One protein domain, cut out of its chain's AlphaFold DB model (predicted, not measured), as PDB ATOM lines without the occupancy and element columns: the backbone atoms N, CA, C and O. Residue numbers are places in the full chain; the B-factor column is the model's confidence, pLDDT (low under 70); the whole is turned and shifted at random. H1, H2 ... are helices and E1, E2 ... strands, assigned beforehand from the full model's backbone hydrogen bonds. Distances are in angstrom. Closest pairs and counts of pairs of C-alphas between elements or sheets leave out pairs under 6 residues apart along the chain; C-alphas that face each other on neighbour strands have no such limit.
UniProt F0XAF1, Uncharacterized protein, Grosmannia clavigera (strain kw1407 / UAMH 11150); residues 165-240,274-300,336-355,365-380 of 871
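AT A GLANCE: This is residues 165 to 240, 274 to 300, 336 to 355 and 365 to 380 of the 871 residues of an uncharacterized protein of Grosmannia clavigera (strain kw1407 / UAMH 11150) (UniProt F0XAF1). With little regular structure, the printed part winds in stacked turns: H1, H3 and the parallel sheet E1 E2 E3 line one side, H2, H4 and H5 the other. Its 139 residues hold, in order, H1 H2 H3 H4 E1 H5 E2 E3; the class is mostly helix. It is compact, spans 40 by 31 by 28 A, and has a radius of gyration of the C-alphas of 14.4 A.

HOW THE PARTS SIT: H1, residues 181 to 191, touches H3, residues 209 to 220; the closest C-alphas, 190 and 219, are 5.6 A apart. H4, residues 231 to 238, touches H5, residues 292 to 299; the closest C-alphas, 231 and 295, are 7.0 A apart. Between parallel E1, residues 279 to 281, and E2, residues 341 to 343, N 280 and O 341 are 3.0 A apart. H2, residues 193 to 199, has 2 of 3 O i to N i+4 pairs within hydrogen-bond range.

IN THESE COORDINATES: H1 begins at C-alpha 181 (-38.286, -36.939, 4.443). E3, residues 372 to 374, ends at C-alpha 374 (-41.520, -31.798, -23.033).

THE WHOLE: C-alpha gaps across the cuts are 11.4 A after 240, 8.9 A after 300 and 16.8 A after 355. The 32 residues with pLDDT under 70 include 165 to 179.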
ATOM      1  N   PRO A 165     -33.446 -25.448 -16.423       40.22
ATOM      2  CA  PRO A 165     -34.891 -25.222 -16.370       40.22
ATOM      3  C   PRO A 165     -35.477 -25.902 -15.126       40.22
ATOM      4  O   PRO A 165     -35.929 -27.047 -15.143       40.22
ATOM      5  N   ARG A 166     -35.392 -25.201 -13.999       38.19
ATOM      6  CA  ARG A 166     -35.630 -25.759 -12.673       38.19
ATOM      7  C   ARG A 166     -37.101 -25.644 -12.288       38.19
ATOM      8  O   ARG A 166     -37.476 -24.773 -11.514       38.19
ATOM      9  N   GLY A 167     -37.906 -26.584 -12.777       45.50
ATOM     10  CA  GLY A 167     -39.247 -26.817 -12.238       45.50
ATOM     11  C   GLY A 167     -40.412 -26.266 -13.055       45.50
ATOM     12  O   GLY A 167     -41.392 -25.820 -12.465       45.50
ATOM     13  N   ILE A 168     -40.401 -26.439 -14.382       45.94
ATOM     14  CA  ILE A 168     -41.655 -26.858 -15.028       45.94
ATOM     15  C   ILE A 168     -41.855 -28.327 -14.633       45.94
ATOM     16  O   ILE A 168     -41.421 -29.239 -15.333       45.94
ATOM     17  N   SER A 169     -42.436 -28.566 -13.455       46.97
ATOM     18  CA  SER A 169     -42.997 -29.885 -13.167       46.97
ATOM     19  C   SER A 169     -44.172 -30.068 -14.115       46.97
ATOM     20  O   SER A 169     -45.067 -29.220 -14.123       46.97
ATOM     21  N   MET A 170     -44.180 -31.143 -14.907       51.09
ATOM     22  CA  MET A 170     -45.336 -31.453 -15.751       51.09
ATOM     23  C   MET A 170     -46.596 -31.516 -14.862       51.09
ATOM     24  O   MET A 170     -46.495 -31.966 -13.708       51.09
ATOM     25  N   PRO A 171     -47.768 -31.078 -15.356       49.03
ATOM     26  CA  PRO A 171     -49.032 -31.258 -14.651       49.03
ATOM     27  C   PRO A 171     -49.239 -32.710 -14.196       49.03
ATOM     28  O   PRO A 171     -48.718 -33.642 -14.798       49.03
ATOM     29  N   GLY A 172     -49.961 -32.907 -13.091       48.69
ATOM     30  CA  GLY A 172     -50.275 -34.240 -12.557       48.69
ATOM     31  C   GLY A 172     -49.160 -34.949 -11.768       48.69
ATOM     32  O   GLY A 172     -49.463 -35.895 -11.038       48.69
ATOM     33  N   ILE A 173     -47.894 -34.513 -11.825       53.81
ATOM     34  CA  ILE A 173     -46.817 -35.189 -11.075       53.81
ATOM     35  C   ILE A 173     -46.943 -34.931  -9.565       53.81
ATOM     36  O   ILE A 173     -46.753 -33.819  -9.075       53.81
ATOM     37  N   SER A 174     -47.133 -36.007  -8.797       48.34
ATOM     38  CA  SER A 174     -47.059 -36.001  -7.329       48.34
ATOM     39  C   SER A 174     -45.606 -35.942  -6.826       48.34
ATOM     40  O   SER A 174     -45.097 -36.893  -6.231       48.34
ATOM     41  N   THR A 175     -44.896 -34.834  -7.070       55.38
ATOM     42  CA  THR A 175     -43.520 -34.661  -6.565       55.38
ATOM     43  C   THR A 175     -43.514 -34.616  -5.028       55.38
ATOM     44  O   THR A 175     -44.252 -33.806  -4.457       55.38
ATOM     45  N   PRO A 176     -42.687 -35.410  -4.317       58.66
ATOM     46  CA  PRO A 176     -42.659 -35.385  -2.858       58.66
ATOM     47  C   PRO A 176     -42.175 -34.016  -2.363       58.66
ATOM     48  O   PRO A 176     -41.082 -33.567  -2.727       58.66
ATOM     49  N   SER A 177     -42.993 -33.366  -1.526       57.84
ATOM     50  CA  SER A 177     -42.818 -31.962  -1.133       57.84
ATOM     51  C   SER A 177     -41.397 -31.657  -0.645       57.84
ATOM     52  O   SER A 177     -40.757 -32.474   0.013       57.84
ATOM     53  N   HIS A 178     -40.886 -30.459  -0.943       52.94
ATOM     54  CA  HIS A 178     -39.463 -30.114  -0.768       52.94
ATOM     55  C   HIS A 178     -38.955 -30.173   0.698       52.94
ATOM     56  O   HIS A 178     -37.754 -30.070   0.946       52.94
ATOM     57  N   ARG A 179     -39.846 -30.342   1.687       62.72
ATOM     58  CA  ARG A 179     -39.508 -30.560   3.110       62.72
ATOM     59  C   ARG A 179     -39.847 -31.974   3.623       62.72
ATOM     60  O   ARG A 179     -39.564 -32.272   4.776       62.72
ATOM     61  N   SER A 180     -40.418 -32.848   2.789       73.31
ATOM     62  CA  SER A 180     -40.689 -34.251   3.126       73.31
ATOM     63  C   SER A 180     -39.397 -35.059   3.263       73.31
ATOM     64  O   SER A 180     -38.472 -34.915   2.458       73.31
ATOM     65  N   LEU A 181     -39.374 -35.979   4.233       78.06
ATOM     66  CA  LEU A 181     -38.286 -36.939   4.443       78.06
ATOM     67  C   LEU A 181     -37.957 -37.711   3.156       78.06
ATOM     68  O   LEU A 181     -36.784 -37.871   2.832       78.06
ATOM     69  N   VAL A 182     -38.969 -38.102   2.372       79.88
ATOM     70  CA  VAL A 182     -38.781 -38.800   1.086       79.88
ATOM     71  C   VAL A 182     -37.992 -37.936   0.096       79.88
ATOM     72  O   VAL A 182     -37.033 -38.409  -0.506       79.88
ATOM     73  N   SER A 183     -38.336 -36.649  -0.020       77.25
ATOM     74  CA  SER A 183     -37.653 -35.694  -0.909       77.25
ATOM     75  C   SER A 183     -36.190 -35.478  -0.490       77.25
ATOM     76  O   SER A 183     -35.288 -35.412  -1.328       77.25
ATOM     77  N   ILE A 184     -35.927 -35.445   0.822       78.81
ATOM     78  CA  ILE A 184     -34.580 -35.323   1.398       78.81
ATOM     79  C   ILE A 184     -33.750 -36.596   1.150       78.81
ATOM     80  O   ILE A 184     -32.596 -36.497   0.725       78.81
ATOM     81  N   VAL A 185     -34.327 -37.783   1.366       84.50
ATOM     82  CA  VAL A 185     -33.659 -39.083   1.171       84.50
ATOM     83  C   VAL A 185     -33.368 -39.347  -0.307       84.50
ATOM     84  O   VAL A 185     -32.228 -39.658  -0.645       84.50
ATOM     85  N   VAL A 186     -34.334 -39.139  -1.207       82.50
ATOM     86  CA  VAL A 186     -34.127 -39.277  -2.662       82.50
ATOM     87  C   VAL A 186     -33.027 -38.324  -3.149       82.50
ATOM     88  O   VAL A 186     -32.127 -38.734  -3.884       82.50
ATOM     89  N   ARG A 187     -33.011 -37.074  -2.663       80.88
ATOM     90  CA  ARG A 187     -31.944 -36.110  -2.973       80.88
ATOM     91  C   ARG A 187     -30.575 -36.549  -2.446       80.88
ATOM     92  O   ARG A 187     -29.574 -36.325  -3.122       80.88
ATOM     93  N   LYS A 188     -30.509 -37.183  -1.271       81.88
ATOM     94  CA  LYS A 188     -29.271 -37.769  -0.727       81.88
ATOM     95  C   LYS A 188     -28.773 -38.943  -1.572       81.88
ATOM     96  O   LYS A 188     -27.604 -38.940  -1.953       81.88
ATOM     97  N   ILE A 189     -29.663 -39.859  -1.957       84.00
ATOM     98  CA  ILE A 189     -29.355 -40.974  -2.867       84.00
ATOM     99  C   ILE A 189     -28.809 -40.448  -4.204       84.00
ATOM    100  O   ILE A 189     -27.789 -40.938  -4.682       84.00
ATOM    101  N   ALA A 190     -29.412 -39.396  -4.768       82.50
ATOM    102  CA  ALA A 190     -28.941 -38.769  -6.004       82.50
ATOM    103  C   ALA A 190     -27.592 -38.030  -5.857       82.50
ATOM    104  O   ALA A 190     -26.833 -37.935  -6.825       82.50
ATOM    105  N   ILE A 191     -27.249 -37.509  -4.670       81.94
ATOM    106  CA  ILE A 191     -25.929 -36.911  -4.385       81.94
ATOM    107  C   ILE A 191     -24.843 -37.994  -4.344       81.94
ATOM    108  O   ILE A 191     -23.799 -37.836  -4.976       81.94
ATOM    109  N   GLU A 192     -25.107 -39.103  -3.657       83.12
ATOM    110  CA  GLU A 192     -24.166 -40.214  -3.440       83.12
ATOM    111  C   GLU A 192     -24.306 -41.334  -4.491       83.12
ATOM    112  O   GLU A 192     -23.805 -42.443  -4.303       83.12
ATOM    113  N   TRP A 193     -24.964 -41.048  -5.620       85.81
ATOM    114  CA  TRP A 193     -25.410 -42.040  -6.604       85.81
ATOM    115  C   TRP A 193     -24.319 -43.005  -7.082       85.81
ATOM    116  O   TRP A 193     -24.570 -44.198  -7.198       85.81
ATOM    117  N   ALA A 194     -23.085 -42.531  -7.283       82.12
ATOM    118  CA  ALA A 194     -21.970 -43.386  -7.695       82.12
ATOM    119  C   ALA A 194     -21.638 -44.497  -6.675       82.12
ATOM    120  O   ALA A 194     -21.202 -45.575  -7.073       82.12
ATOM    121  N   PHE A 195     -21.868 -44.266  -5.378       83.94
ATOM    122  CA  PHE A 195     -21.779 -45.296  -4.340       83.94
ATOM    123  C   PHE A 195     -23.069 -46.121  -4.281       83.94
ATOM    124  O   PHE A 195     -23.024 -47.347  -4.368       83.94
ATOM    125  N   GLN A 196     -24.222 -45.446  -4.206       84.50
ATOM    126  CA  GLN A 196     -25.536 -46.082  -4.051       84.50
ATOM    127  C   GLN A 196     -25.846 -47.071  -5.185       84.50
ATOM    128  O   GLN A 196     -26.319 -48.171  -4.918       84.50
ATOM    129  N   ARG A 197     -25.504 -46.730  -6.433       83.44
ATOM    130  CA  ARG A 197     -25.689 -47.585  -7.612       83.44
ATOM    131  C   ARG A 197     -24.921 -48.904  -7.542       83.44
ATOM    132  O   ARG A 197     -25.425 -49.893  -8.053       83.44
ATOM    133  N   HIS A 198     -23.735 -48.930  -6.933       81.62
ATOM    134  CA  HIS A 198     -22.949 -50.161  -6.783       81.62
ATOM    135  C   HIS A 198     -23.346 -50.930  -5.517       81.62
ATOM    136  O   HIS A 198     -23.559 -52.138  -5.569       81.62
ATOM    137  N   PHE A 199     -23.485 -50.231  -4.386       83.75
ATOM    138  CA  PHE A 199     -23.790 -50.846  -3.091       83.75
ATOM    139  C   PHE A 199     -25.212 -51.428  -3.043       83.75
ATOM    140  O   PHE A 199     -25.408 -52.562  -2.618       83.75
ATOM    141  N   ASN A 200     -26.202 -50.681  -3.545       81.44
ATOM    142  CA  ASN A 200     -27.613 -51.066  -3.547       81.44
ATOM    143  C   ASN A 200     -28.097 -51.608  -4.908       81.44
ATOM    144  O   ASN A 200     -29.303 -51.653  -5.140       81.44
ATOM    145  N   GLN A 201     -27.200 -52.068  -5.793       79.88
ATOM    146  CA  GLN A 201     -27.554 -52.566  -7.140       79.88
ATOM    147  C   GLN A 201     -28.648 -53.651  -7.151       79.88
ATOM    148  O   GLN A 201     -29.421 -53.734  -8.098       79.88
ATOM    149  N   TYR A 202     -28.735 -54.457  -6.088       78.38
ATOM    150  CA  TYR A 202     -29.753 -55.500  -5.930       78.38
ATOM    151  C   TYR A 202     -31.074 -54.992  -5.335       78.38
ATOM    152  O   TYR A 202     -32.091 -55.647  -5.511       78.38
ATOM    153  N   TYR A 203     -31.081 -53.841  -4.654       79.31
ATOM    154  CA  TYR A 203     -32.266 -53.274  -3.992       79.31
ATOM    155  C   TYR A 203     -32.946 -52.174  -4.822       79.31
ATOM    156  O   TYR A 203     -34.163 -52.018  -4.758       79.31
ATOM    157  N   LEU A 204     -32.180 -51.439  -5.636       82.19
ATOM    158  CA  LEU A 204     -32.681 -50.371  -6.510       82.19
ATOM    159  C   LEU A 204     -33.809 -50.816  -7.476       82.19
ATOM    160  O   LEU A 204     -34.775 -50.059  -7.601       82.19
ATOM    161  N   PRO A 205     -33.788 -52.022  -8.088       81.19
ATOM    162  CA  PRO A 205     -34.884 -52.494  -8.943       81.19
ATOM    163  C   PRO A 205     -36.204 -52.760  -8.202       81.19
ATOM    164  O   PRO A 205     -37.264 -52.718  -8.824       81.19
ATOM    165  N   TYR A 206     -36.163 -52.997  -6.887       80.50
ATOM    166  CA  TYR A 206     -37.353 -53.230  -6.053       80.50
ATOM    167  C   TYR A 206     -37.967 -51.938  -5.490       80.50
ATOM    168  O   TYR A 206     -38.970 -51.989  -4.781       80.50
ATOM    169  N   LEU A 207     -37.399 -50.766  -5.800       80.44
ATOM    170  CA  LEU A 207     -38.037 -49.490  -5.477       80.44
ATOM    171  C   LEU A 207     -39.364 -49.340  -6.236       80.44
ATOM    172  O   LEU A 207     -39.463 -49.665  -7.417       80.44
ATOM    173  N   HIS A 208     -40.370 -48.776  -5.572       82.75
ATOM    174  CA  HIS A 208     -41.640 -48.428  -6.208       82.75
ATOM    175  C   HIS A 208     -41.436 -47.382  -7.321       82.75
ATOM    176  O   HIS A 208     -40.588 -46.490  -7.198       82.75
ATOM    177  N   GLY A 209     -42.214 -47.464  -8.398       76.44
ATOM    178  CA  GLY A 209     -42.067 -46.674  -9.621       76.44
ATOM    179  C   GLY A 209     -42.035 -45.163  -9.407       76.44
ATOM    180  O   GLY A 209     -41.176 -44.485  -9.972       76.44
ATOM    181  N   ALA A 210     -42.857 -44.637  -8.496       77.50
ATOM    182  CA  ALA A 210     -42.812 -43.227  -8.102       77.50
ATOM    183  C   ALA A 210     -41.454 -42.812  -7.489       77.50
ATOM    184  O   ALA A 210     -40.969 -41.707  -7.738       77.50
ATOM    185  N   LEU A 211     -40.799 -43.701  -6.731       81.94
ATOM    186  CA  LEU A 211     -39.458 -43.467  -6.180       81.94
ATOM    187  C   LEU A 211     -38.370 -43.625  -7.247       81.94
ATOM    188  O   LEU A 211     -37.447 -42.812  -7.273       81.94
ATOM    189  N   LYS A 212     -38.488 -44.603  -8.159       84.62
ATOM    190  CA  LYS A 212     -37.596 -44.734  -9.331       84.62
ATOM    191  C   LYS A 212     -37.618 -43.451 -10.167       84.62
ATOM    192  O   LYS A 212     -36.566 -42.867 -10.419       84.62
ATOM    193  N   ALA A 213     -38.808 -42.961 -10.516       80.19
ATOM    194  CA  ALA A 213     -38.995 -41.724 -11.273       80.19
ATOM    195  C   ALA A 213     -38.458 -40.488 -10.523       80.19
ATOM    196  O   ALA A 213     -37.751 -39.668 -11.111       80.19
ATOM    197  N   ALA A 214     -38.707 -40.377  -9.211       79.31
ATOM    198  CA  ALA A 214     -38.177 -39.284  -8.392       79.31
ATOM    199  C   ALA A 214     -36.639 -39.309  -8.267       79.31
ATOM    200  O   ALA A 214     -36.013 -38.247  -8.270       79.31
ATOM    201  N   VAL A 215     -36.014 -40.493  -8.195       83.56
ATOM    202  CA  VAL A 215     -34.548 -40.648  -8.257       83.56
ATOM    203  C   VAL A 215     -34.027 -40.200  -9.621       83.56
ATOM    204  O   VAL A 215     -33.108 -39.387  -9.661       83.56
ATOM    205  N   VAL A 216     -34.631 -40.656 -10.722       84.00
ATOM    206  CA  VAL A 216     -34.225 -40.272 -12.087       84.00
ATOM    207  C   VAL A 216     -34.335 -38.755 -12.299       84.00
ATOM    208  O   VAL A 216     -33.369 -38.151 -12.756       84.00
ATOM    209  N   SER A 217     -35.419 -38.114 -11.850       80.69
ATOM    210  CA  SER A 217     -35.581 -36.648 -11.891       80.69
ATOM    211  C   SER A 217     -34.566 -35.903 -11.001       80.69
ATOM    212  O   SER A 217     -33.989 -34.887 -11.389       80.69
ATOM    213  N   CYS A 218     -34.234 -36.441  -9.821       77.12
ATOM    214  CA  CYS A 218     -33.172 -35.874  -8.978       77.12
ATOM    215  C   CYS A 218     -31.752 -36.080  -9.543       77.12
ATOM    216  O   CYS A 218     -30.826 -35.395  -9.101       77.12
ATOM    217  N   LEU A 219     -31.568 -37.005 -10.491       79.69
ATOM    218  CA  LEU A 219     -30.328 -37.193 -11.248       79.69
ATOM    219  C   LEU A 219     -30.290 -36.302 -12.501       79.69
ATOM    220  O   LEU A 219     -29.255 -35.682 -12.752       79.69
ATOM    221  N   SER A 220     -31.399 -36.165 -13.240       74.12
ATOM    222  CA  SER A 220     -31.509 -35.270 -14.405       74.12
ATOM    223  C   SER A 220     -31.252 -33.814 -13.995       74.12
ATOM    224  O   SER A 220     -30.347 -33.169 -14.530       74.12
ATOM    225  N   ALA A 221     -31.884 -33.351 -12.910       70.00
ATOM    226  CA  ALA A 221     -31.647 -32.049 -12.274       70.00
ATOM    227  C   ALA A 221     -30.240 -31.870 -11.647       70.00
ATOM    228  O   ALA A 221     -29.952 -30.836 -11.040       70.00
ATOM    229  N   ARG A 222     -29.352 -32.868 -11.761       68.06
ATOM    230  CA  ARG A 222     -27.944 -32.820 -11.323       68.06
ATOM    231  C   ARG A 222     -26.933 -32.966 -12.466       68.06
ATOM    232  O   ARG A 222     -25.731 -32.862 -12.201       68.06
ATOM    233  N   ALA A 223     -27.400 -33.138 -13.706       61.66
ATOM    234  CA  ALA A 223     -26.578 -33.356 -14.899       61.66
ATOM    235  C   ALA A 223     -25.536 -32.248 -15.156       61.66
ATOM    236  O   ALA A 223     -24.459 -32.520 -15.694       61.66
ATOM    237  N   ASP A 224     -25.822 -31.017 -14.718       52.88
ATOM    238  CA  ASP A 224     -24.957 -29.833 -14.835       52.88
ATOM    239  C   ASP A 224     -23.523 -30.039 -14.348       52.88
ATOM    240  O   ASP A 224     -22.588 -29.468 -14.909       52.88
ATOM    241  N   ALA A 225     -23.332 -30.878 -13.327       51.41
ATOM    242  CA  ALA A 225     -22.018 -31.161 -12.754       51.41
ATOM    243  C   ALA A 225     -21.101 -32.002 -13.677       51.41
ATOM    244  O   ALA A 225     -19.995 -32.360 -13.270       51.41
ATOM    245  N   GLY A 226     -21.542 -32.307 -14.904       52.31
ATOM    246  CA  GLY A 226     -20.758 -32.956 -15.958       52.31
ATOM    247  C   GLY A 226     -21.140 -34.408 -16.247       52.31
ATOM    248  O   GLY A 226     -20.499 -35.038 -17.084       52.31
ATOM    249  N   GLN A 227     -22.166 -34.946 -15.582       61.88
ATOM    250  CA  GLN A 227     -22.635 -36.318 -15.773       61.88
ATOM    251  C   GLN A 227     -24.155 -36.383 -15.572       61.88
ATOM    252  O   GLN A 227     -24.638 -36.365 -14.442       61.88
ATOM    253  N   GLY A 228     -24.897 -36.426 -16.682       67.25
ATOM    254  CA  GLY A 228     -26.333 -36.719 -16.684       67.25
ATOM    255  C   GLY A 228     -26.624 -38.206 -16.478       67.25
ATOM    256  O   GLY A 228     -25.705 -39.019 -16.350       67.25
ATOM    257  N   VAL A 229     -27.910 -38.564 -16.477       79.75
ATOM    258  CA  VAL A 229     -28.355 -39.962 -16.366       79.75
ATOM    259  C   VAL A 229     -27.766 -40.761 -17.529       79.75
ATOM    260  O   VAL A 229     -27.875 -40.332 -18.678       79.75
ATOM    261  N   THR A 230     -27.134 -41.904 -17.260       83.81
ATOM    262  CA  THR A 230     -26.609 -42.806 -18.296       83.81
ATOM    263  C   THR A 230     -27.529 -44.007 -18.499       83.81
ATOM    264  O   THR A 230     -28.253 -44.425 -17.594       83.81
ATOM    265  N   VAL A 231     -27.440 -44.649 -19.668       80.25
ATOM    266  CA  VAL A 231     -28.158 -45.906 -19.963       80.25
ATOM    267  C   VAL A 231     -27.851 -46.990 -18.915       80.25
ATOM    268  O   VAL A 231     -28.694 -47.828 -18.604       80.25
ATOM    269  N   ALA A 232     -26.649 -46.971 -18.333       79.62
ATOM    270  CA  ALA A 232     -26.235 -47.926 -17.311       79.62
ATOM    271  C   ALA A 232     -26.836 -47.634 -15.920       79.62
ATOM    272  O   ALA A 232     -26.986 -48.569 -15.135       79.62
ATOM    273  N   ASP A 233     -27.219 -46.385 -15.628       83.44
ATOM    274  CA  ASP A 233     -27.979 -46.030 -14.419       83.44
ATOM    275  C   ASP A 233     -29.432 -46.507 -14.535       83.44
ATOM    276  O   ASP A 233     -29.948 -47.140 -13.613       83.44
ATOM    277  N   LEU A 234     -30.052 -46.285 -15.702       82.75
ATOM    278  CA  LEU A 234     -31.391 -46.794 -16.019       82.75
ATOM    279  C   LEU A 234     -31.434 -48.328 -15.932       82.75
ATOM    280  O   LEU A 234     -32.357 -48.881 -15.337       82.75
ATOM    281  N   ARG A 235     -30.404 -49.029 -16.434       82.50
ATOM    282  CA  ARG A 235     -30.294 -50.493 -16.285       82.50
ATOM    283  C   ARG A 235     -30.290 -50.934 -14.820       82.50
ATOM    284  O   ARG A 235     -31.027 -51.849 -14.492       82.50
ATOM    285  N   THR A 236     -29.551 -50.262 -13.935       80.94
ATOM    286  CA  THR A 236     -29.556 -50.574 -12.487       80.94
ATOM    287  C   THR A 236     -30.828 -50.162 -11.733       80.94
ATOM    288  O   THR A 236     -30.971 -50.512 -10.565       80.94
ATOM    289  N   LEU A 237     -31.741 -49.414 -12.364       81.69
ATOM    290  CA  LEU A 237     -33.019 -48.992 -11.775       81.69
ATOM    291  C   LEU A 237     -34.216 -49.807 -12.277       81.69
ATOM    292  O   LEU A 237     -35.162 -49.998 -11.521       81.69
ATOM    293  N   PHE A 238     -34.192 -50.275 -13.528       78.69
ATOM    294  CA  PHE A 238     -35.343 -50.924 -14.172       78.69
ATOM    295  C   PHE A 238     -35.110 -52.392 -14.562       78.69
ATOM    296  O   PHE A 238     -36.082 -53.082 -14.864       78.69
ATOM    297  N   LEU A 239     -33.865 -52.887 -14.545       75.88
ATOM    298  CA  LEU A 239     -33.540 -54.299 -14.772       75.88
ATOM    299  C   LEU A 239     -32.913 -54.917 -13.514       75.88
ATOM    300  O   LEU A 239     -32.112 -54.295 -12.817       75.88
ATOM    301  N   LEU A 240     -33.248 -56.181 -13.258       66.56
ATOM    302  CA  LEU A 240     -32.603 -56.998 -12.231       66.56
ATOM    303  C   LEU A 240     -31.139 -57.298 -12.622       66.56
ATOM    304  O   LEU A 240     -30.883 -57.635 -13.785       66.56
ATOM    305  N   ASN A 274     -42.281 -52.563 -15.503       70.44
ATOM    306  CA  ASN A 274     -42.394 -51.549 -14.451       70.44
ATOM    307  C   ASN A 274     -43.700 -50.764 -14.672       70.44
ATOM    308  O   ASN A 274     -43.703 -49.608 -15.091       70.44
ATOM    309  N   GLU A 275     -44.823 -51.449 -14.465       74.25
ATOM    310  CA  GLU A 275     -46.188 -50.961 -14.702       74.25
ATOM    311  C   GLU A 275     -46.586 -49.790 -13.791       74.25
ATOM    312  O   GLU A 275     -47.512 -49.051 -14.125       74.25
ATOM    313  N   ASP A 276     -45.853 -49.586 -12.694       76.56
ATOM    314  CA  ASP A 276     -45.992 -48.481 -11.740       76.56
ATOM    315  C   ASP A 276     -45.160 -47.227 -12.102       76.56
ATOM    316  O   ASP A 276     -45.111 -46.260 -11.336       76.56
ATOM    317  N   VAL A 277     -44.496 -47.217 -13.266       79.69
ATOM    318  CA  VAL A 277     -43.672 -46.098 -13.759       79.69
ATOM    319  C   VAL A 277     -44.393 -45.358 -14.888       79.69
ATOM    320  O   VAL A 277     -44.261 -45.679 -16.067       79.69
ATOM    321  N   HIS A 278     -45.132 -44.311 -14.512       81.12
ATOM    322  CA  HIS A 278     -45.868 -43.448 -15.449       81.12
ATOM    323  C   HIS A 278     -45.087 -42.205 -15.915       81.12
ATOM    324  O   HIS A 278     -45.436 -41.612 -16.938       81.12
ATOM    325  N   TYR A 279     -44.032 -41.819 -15.183       80.44
ATOM    326  CA  TYR A 279     -43.207 -40.628 -15.431       80.44
ATOM    327  C   TYR A 279     -41.737 -40.992 -15.660       80.44
ATOM    328  O   TYR A 279     -41.154 -41.738 -14.869       80.44
ATOM    329  N   LEU A 280     -41.125 -40.416 -16.699       84.25
ATOM    330  CA  LEU A 280     -39.694 -40.536 -16.972       84.25
ATOM    331  C   LEU A 280     -39.073 -39.171 -17.322       84.25
ATOM    332  O   LEU A 280     -39.445 -38.516 -18.295       84.25
ATOM    333  N   ASP A 281     -38.085 -38.766 -16.525       82.94
ATOM    334  CA  ASP A 281     -37.414 -37.465 -16.607       82.94
ATOM    335  C   ASP A 281     -35.986 -37.617 -17.150       82.94
ATOM    336  O   ASP A 281     -35.064 -37.972 -16.416       82.94
ATOM    337  N   LEU A 282     -35.784 -37.371 -18.444       82.56
ATOM    338  CA  LEU A 282     -34.461 -37.432 -19.081       82.56
ATOM    339  C   LEU A 282     -33.952 -36.047 -19.490       82.56
ATOM    340  O   LEU A 282     -33.073 -35.934 -20.359       82.56
ATOM    341  N   ALA A 283     -34.465 -35.004 -18.829       77.00
ATOM    342  CA  ALA A 283     -34.011 -33.638 -19.010       77.00
ATOM    343  C   ALA A 283     -32.477 -33.567 -18.921       77.00
ATOM    344  O   ALA A 283     -31.839 -34.230 -18.097       77.00
ATOM    345  N   LEU A 284     -31.868 -32.776 -19.806       73.50
ATOM    346  CA  LEU A 284     -30.433 -32.459 -19.830       73.50
ATOM    347  C   LEU A 284     -29.499 -33.667 -20.070       73.50
ATOM    348  O   LEU A 284     -28.286 -33.480 -20.178       73.50
ATOM    349  N   SER A 285     -30.044 -34.882 -20.164       75.94
ATOM    350  CA  SER A 285     -29.312 -36.145 -20.317       75.94
ATOM    351  C   SER A 285     -29.362 -36.649 -21.765       75.94
ATOM    352  O   SER A 285     -28.386 -37.212 -22.273       75.94
ATOM    353  N   ILE A 286     -30.469 -36.384 -22.468       74.62
ATOM    354  CA  ILE A 286     -30.624 -36.701 -23.890       74.62
ATOM    355  C   ILE A 286     -29.592 -35.947 -24.749       74.62
ATOM    356  O   ILE A 286     -29.351 -34.752 -24.569       74.62
ATOM    357  N   GLY A 287     -28.916 -36.658 -25.655       66.38
ATOM    358  CA  GLY A 287     -27.864 -36.092 -26.510       66.38
ATOM    359  C   GLY A 287     -26.560 -35.717 -25.785       66.38
ATOM    360  O   GLY A 287     -25.661 -35.169 -26.424       66.38
ATOM    361  N   ARG A 288     -26.438 -36.005 -24.478       72.06
ATOM    362  CA  ARG A 288     -25.222 -35.793 -23.665       72.06
ATOM    363  C   ARG A 288     -24.701 -37.077 -23.019       72.06
ATOM    364  O   ARG A 288     -23.510 -37.356 -23.118       72.06
ATOM    365  N   SER A 289     -25.573 -37.838 -22.360       73.69
ATOM    366  CA  SER A 289     -25.241 -39.069 -21.616       73.69
ATOM    367  C   SER A 289     -26.090 -40.285 -22.009       73.69
ATOM    368  O   SER A 289     -25.748 -41.409 -21.637       73.69
ATOM    369  N   ILE A 290     -27.164 -40.068 -22.777       78.12
ATOM    370  CA  ILE A 290     -27.999 -41.084 -23.436       78.12
ATOM    371  C   ILE A 290     -28.271 -40.622 -24.874       78.12
ATOM    372  O   ILE A 290     -28.687 -39.477 -25.088       78.12
ATOM    373  N   GLN A 291     -28.097 -41.496 -25.866       81.19
ATOM    374  CA  GLN A 291     -28.660 -41.296 -27.205       81.19
ATOM    375  C   GLN A 291     -30.098 -41.827 -27.273       81.19
ATOM    376  O   GLN A 291     -30.423 -42.846 -26.667       81.19
ATOM    377  N   LEU A 292     -30.962 -41.186 -28.068       80.62
ATOM    378  CA  LEU A 292     -32.371 -41.590 -28.187       80.62
ATOM    379  C   LEU A 292     -32.523 -43.020 -28.732       80.62
ATOM    380  O   LEU A 292     -33.408 -43.758 -28.305       80.62
ATOM    381  N   LYS A 293     -31.591 -43.455 -29.588       79.56
ATOM    382  CA  LYS A 293     -31.481 -44.860 -29.990       79.56
ATOM    383  C   LYS A 293     -31.199 -45.804 -28.814       79.56
ATOM    384  O   LYS A 293     -31.858 -46.825 -28.710       79.56
ATOM    385  N   GLU A 294     -30.259 -45.479 -27.926       80.50
ATOM    386  CA  GLU A 294     -29.931 -46.338 -26.777       80.50
ATOM    387  C   GLU A 294     -31.080 -46.416 -25.764       80.50
ATOM    388  O   GLU A 294     -31.248 -47.442 -25.107       80.50
ATOM    389  N   LEU A 295     -31.879 -45.348 -25.653       82.75
ATOM    390  CA  LEU A 295     -33.128 -45.348 -24.895       82.75
ATOM    391  C   LEU A 295     -34.176 -46.258 -25.553       82.75
ATOM    392  O   LEU A 295     -34.812 -47.047 -24.862       82.75
ATOM    393  N   SER A 296     -34.319 -46.196 -26.880       81.38
ATOM    394  CA  SER A 296     -35.198 -47.094 -27.637       81.38
ATOM    395  C   SER A 296     -34.774 -48.560 -27.489       81.38
ATOM    396  O   SER A 296     -35.604 -49.399 -27.160       81.38
ATOM    397  N   ASP A 297     -33.480 -48.860 -27.641       80.19
ATOM    398  CA  ASP A 297     -32.900 -50.203 -27.482       80.19
ATOM    399  C   ASP A 297     -33.013 -50.726 -26.024       80.19
ATOM    400  O   ASP A 297     -32.941 -51.933 -25.792       80.19
ATOM    401  N   LEU A 298     -33.173 -49.836 -25.029       78.56
ATOM    402  CA  LEU A 298     -33.412 -50.172 -23.617       78.56
ATOM    403  C   LEU A 298     -34.896 -50.436 -23.320       78.56
ATOM    404  O   LEU A 298     -35.211 -51.394 -22.617       78.56
ATOM    405  N   LEU A 299     -35.785 -49.562 -23.798       76.88
ATOM    406  CA  LEU A 299     -37.224 -49.636 -23.527       76.88
ATOM    407  C   LEU A 299     -37.919 -50.704 -24.379       76.88
ATOM    408  O   LEU A 299     -38.873 -51.313 -23.904       76.88
ATOM    409  N   PHE A 300     -37.402 -50.973 -25.579       77.50
ATOM    410  CA  PHE A 300     -37.907 -51.962 -26.534       77.50
ATOM    411  C   PHE A 300     -36.831 -53.009 -26.863       77.50
ATOM    412  O   PHE A 300     -36.336 -53.063 -27.994       77.50
ATOM    413  N   LEU A 336     -41.470 -50.281 -19.902       77.50
ATOM    414  CA  LEU A 336     -42.355 -49.292 -19.278       77.50
ATOM    415  C   LEU A 336     -43.681 -49.229 -20.075       77.50
ATOM    416  O   LEU A 336     -43.836 -48.356 -20.934       77.50
ATOM    417  N   PRO A 337     -44.626 -50.170 -19.885       73.62
ATOM    418  CA  PRO A 337     -45.841 -50.239 -20.707       73.62
ATOM    419  C   PRO A 337     -46.823 -49.087 -20.441       73.62
ATOM    420  O   PRO A 337     -47.522 -48.660 -21.352       73.62
ATOM    421  N   ASN A 338     -46.839 -48.551 -19.216       80.19
ATOM    422  CA  ASN A 338     -47.799 -47.537 -18.767       80.19
ATOM    423  C   ASN A 338     -47.203 -46.115 -18.743       80.19
ATOM    424  O   ASN A 338     -47.630 -45.280 -17.940       80.19
ATOM    425  N   LEU A 339     -46.186 -45.841 -19.569       82.19
ATOM    426  CA  LEU A 339     -45.532 -44.534 -19.620       82.19
ATOM    427  C   LEU A 339     -46.444 -43.504 -20.307       82.19
ATOM    428  O   LEU A 339     -46.803 -43.667 -21.476       82.19
ATOM    429  N   THR A 340     -46.789 -42.436 -19.585       84.06
ATOM    430  CA  THR A 340     -47.676 -41.358 -20.060       84.06
ATOM    431  C   THR A 340     -46.988 -39.993 -20.098       84.06
ATOM    432  O   THR A 340     -47.327 -39.169 -20.947       84.06
ATOM    433  N   HIS A 341     -46.004 -39.758 -19.223       84.06
ATOM    434  CA  HIS A 341     -45.289 -38.486 -19.092       84.06
ATOM    435  C   HIS A 341     -43.791 -38.656 -19.388       84.06
ATOM    436  O   HIS A 341     -43.103 -39.429 -18.713       84.06
ATOM    437  N   LEU A 342     -43.264 -37.888 -20.346       87.06
ATOM    438  CA  LEU A 342     -41.859 -37.935 -20.761       87.06
ATOM    439  C   LEU A 342     -41.260 -36.527 -20.903       87.06
ATOM    440  O   LEU A 342     -41.745 -35.708 -21.685       87.06
ATOM    441  N   SER A 343     -40.143 -36.278 -20.216       86.56
ATOM    442  CA  SER A 343     -39.322 -35.081 -20.439       86.56
ATOM    443  C   SER A 343     -38.055 -35.416 -21.224       86.56
ATOM    444  O   SER A 343     -37.222 -36.203 -20.767       86.56
ATOM    445  N   LEU A 344     -37.898 -34.786 -22.392       84.12
ATOM    446  CA  LEU A 344     -36.679 -34.794 -23.210       84.12
ATOM    447  C   LEU A 344     -36.055 -33.388 -23.295       84.12
ATOM    448  O   LEU A 344     -35.340 -33.088 -24.253       84.12
ATOM    449  N   ALA A 345     -36.334 -32.517 -22.319       80.75
ATOM    450  CA  ALA A 345     -35.854 -31.137 -22.284       80.75
ATOM    451  C   ALA A 345     -34.322 -31.042 -22.426       80.75
ATOM    452  O   ALA A 345     -33.566 -31.776 -21.784       80.75
ATOM    453  N   GLN A 346     -33.844 -30.115 -23.250       76.38
ATOM    454  CA  GLN A 346     -32.424 -29.871 -23.492       76.38
ATOM    455  C   GLN A 346     -31.906 -28.671 -22.682       76.38
ATOM    456  O   GLN A 346     -32.644 -27.952 -22.014       76.38
ATOM    457  N   SER A 347     -30.588 -28.490 -22.697       67.31
ATOM    458  CA  SER A 347     -29.900 -27.433 -21.953       67.31
ATOM    459  C   SER A 347     -29.720 -26.192 -22.838       67.31
ATOM    460  O   SER A 347     -29.163 -26.331 -23.935       67.31
ATOM    461  N   PRO A 348     -30.138 -24.991 -22.389       59.66
ATOM    462  CA  PRO A 348     -29.985 -23.765 -23.169       59.66
ATOM    463  C   PRO A 348     -28.512 -23.514 -23.527       59.66
ATOM    464  O   PRO A 348     -27.612 -23.706 -22.709       59.66
ATOM    465  N   GLY A 349     -28.256 -23.118 -24.776       52.41
ATOM    466  CA  GLY A 349     -26.900 -22.892 -25.298       52.41
ATOM    467  C   GLY A 349     -26.138 -24.151 -25.744       52.41
ATOM    468  O   GLY A 349     -24.959 -24.061 -26.086       52.41
ATOM    469  N   SER A 350     -26.771 -25.331 -25.791       54.78
ATOM    470  CA  SER A 350     -26.132 -26.575 -26.256       54.78
ATOM    471  C   SER A 350     -25.999 -26.653 -27.791       54.78
ATOM    472  O   SER A 350     -26.586 -27.519 -28.433       54.78
ATOM    473  N   ILE A 351     -25.159 -25.785 -28.377       45.28
ATOM    474  CA  ILE A 351     -24.904 -25.621 -29.834       45.28
ATOM    475  C   ILE A 351     -24.517 -26.936 -30.558       45.28
ATOM    476  O   ILE A 351     -24.632 -27.040 -31.774       45.28
ATOM    477  N   ARG A 352     -24.076 -27.966 -29.825       49.88
ATOM    478  CA  ARG A 352     -23.764 -29.307 -30.353       49.88
ATOM    479  C   ARG A 352     -24.766 -30.361 -29.876       49.88
ATOM    480  O   ARG A 352     -24.364 -31.383 -29.323       49.88
ATOM    481  N   SER A 353     -26.061 -30.107 -30.054       54.31
ATOM    482  CA  SER A 353     -27.080 -31.138 -29.847       54.31
ATOM    483  C   SER A 353     -26.907 -32.261 -30.875       54.31
ATOM    484  O   SER A 353     -26.898 -32.014 -32.078       54.31
ATOM    485  N   GLN A 354     -26.754 -33.501 -30.399       60.38
ATOM    486  CA  GLN A 354     -26.729 -34.710 -31.236       60.38
ATOM    487  C   GLN A 354     -28.126 -35.336 -31.404       60.38
ATOM    488  O   GLN A 354     -28.255 -36.471 -31.863       60.38
ATOM    489  N   VAL A 355     -29.177 -34.626 -30.987       70.75
ATOM    490  CA  VAL A 355     -30.556 -35.113 -31.015       70.75
ATOM    491  C   VAL A 355     -31.095 -35.077 -32.448       70.75
ATOM    492  O   VAL A 355     -30.908 -34.103 -33.173       70.75
ATOM    493  N   ALA A 365     -43.494 -43.428 -32.454       82.25
ATOM    494  CA  ALA A 365     -44.324 -44.489 -33.030       82.25
ATOM    495  C   ALA A 365     -44.414 -45.766 -32.160       82.25
ATOM    496  O   ALA A 365     -45.329 -46.563 -32.350       82.25
ATOM    497  N   HIS A 366     -43.499 -45.961 -31.201       77.56
ATOM    498  CA  HIS A 366     -43.543 -47.069 -30.241       77.56
ATOM    499  C   HIS A 366     -44.224 -46.699 -28.901       77.56
ATOM    500  O   HIS A 366     -44.433 -47.586 -28.075       77.56
ATOM    501  N   ILE A 367     -44.576 -45.424 -28.662       80.94
ATOM    502  CA  ILE A 367     -45.222 -44.947 -27.419       80.94
ATOM    503  C   ILE A 367     -46.457 -44.068 -27.734       80.94
ATOM    504  O   ILE A 367     -46.459 -42.870 -27.444       80.94
ATOM    505  N   PRO A 368     -47.547 -44.643 -28.281       78.88
ATOM    506  CA  PRO A 368     -48.808 -43.919 -28.492       78.88
ATOM    507  C   PRO A 368     -49.568 -43.605 -27.184       78.88
ATOM    508  O   PRO A 368     -50.546 -42.864 -27.203       78.88
ATOM    509  N   THR A 369     -49.133 -44.151 -26.041       81.00
ATOM    510  CA  THR A 369     -49.713 -43.934 -24.697       81.00
ATOM    511  C   THR A 369     -49.339 -42.588 -24.063       81.00
ATOM    512  O   THR A 369     -49.764 -42.289 -22.947       81.00
ATOM    513  N   LEU A 370     -48.503 -41.796 -24.733       84.62
ATOM    514  CA  LEU A 370     -47.874 -40.599 -24.188       84.62
ATOM    515  C   LEU A 370     -48.835 -39.398 -24.254       84.62
ATOM    516  O   LEU A 370     -49.146 -38.906 -25.337       84.62
ATOM    517  N   THR A 371     -49.275 -38.906 -23.091       85.12
ATOM    518  CA  THR A 371     -50.169 -37.739 -22.980       85.12
ATOM    519  C   THR A 371     -49.424 -36.438 -22.667       85.12
ATOM    520  O   THR A 371     -49.912 -35.364 -23.010       85.12
ATOM    521  N   HIS A 372     -48.237 -36.502 -22.056       83.62
ATOM    522  CA  HIS A 372     -47.479 -35.327 -21.607       83.62
ATOM    523  C   HIS A 372     -46.025 -35.359 -22.107       83.62
ATOM    524  O   HIS A 372     -45.226 -36.177 -21.643       83.62
ATOM    525  N   LEU A 373     -45.660 -34.443 -23.015       86.44
ATOM    526  CA  LEU A 373     -44.321 -34.356 -23.622       86.44
ATOM    527  C   LEU A 373     -43.656 -32.994 -23.372       86.44
ATOM    528  O   LEU A 373     -44.263 -31.956 -23.627       86.44
ATOM    529  N   SER A 374     -42.385 -32.988 -22.957       85.50
ATOM    530  CA  SER A 374     -41.520 -31.798 -23.033       85.50
ATOM    531  C   SER A 374     -40.395 -31.995 -24.050       85.50
ATOM    532  O   SER A 374     -39.587 -32.924 -23.935       85.50
ATOM    533  N   LEU A 375     -40.340 -31.082 -25.022       83.88
ATOM    534  CA  LEU A 375     -39.268 -30.900 -26.003       83.88
ATOM    535  C   LEU A 375     -38.574 -29.538 -25.804       83.88
ATOM    536  O   LEU A 375     -38.098 -28.937 -26.767       83.88
ATOM    537  N   ALA A 376     -38.499 -29.027 -24.571       79.00
ATOM    538  CA  ALA A 376     -37.879 -27.729 -24.308       79.00
ATOM    539  C   ALA A 376     -36.434 -27.643 -24.851       79.00
ATOM    540  O   ALA A 376     -35.646 -28.584 -24.724       79.00
ATOM    541  N   TYR A 377     -36.078 -26.500 -25.440       74.62
ATOM    542  CA  TYR A 377     -34.791 -26.194 -26.078       74.62
ATOM    543  C   TYR A 377     -34.352 -27.174 -27.188       74.62
ATOM    544  O   TYR A 377     -33.151 -27.357 -27.414       74.62
ATOM    545  N   TRP A 378     -35.291 -27.817 -27.889       82.88
ATOM    546  CA  TRP A 378     -34.972 -28.677 -29.035       82.88
ATOM    547  C   TRP A 378     -34.561 -27.891 -30.296       82.88
ATOM    548  O   TRP A 378     -35.015 -26.766 -30.516       82.88
ATOM    549  N   PRO A 379     -33.709 -28.479 -31.161       79.19
ATOM    550  CA  PRO A 379     -33.347 -27.889 -32.446       79.19
ATOM    551  C   PRO A 379     -34.522 -27.928 -33.432       79.19
ATOM    552  O   PRO A 379     -35.386 -28.798 -33.348       79.19
ATOM    553  N   GLU A 380     -34.504 -27.018 -34.406       77.50
ATOM    554  CA  GLU A 380     -35.532 -26.875 -35.446       77.50
ATOM    555  C   GLU A 380     -35.897 -28.210 -36.138       77.50
ATOM    556  O   GLU A 380     -34.997 -29.001 -36.462       77.50
TER     557      GLU A 380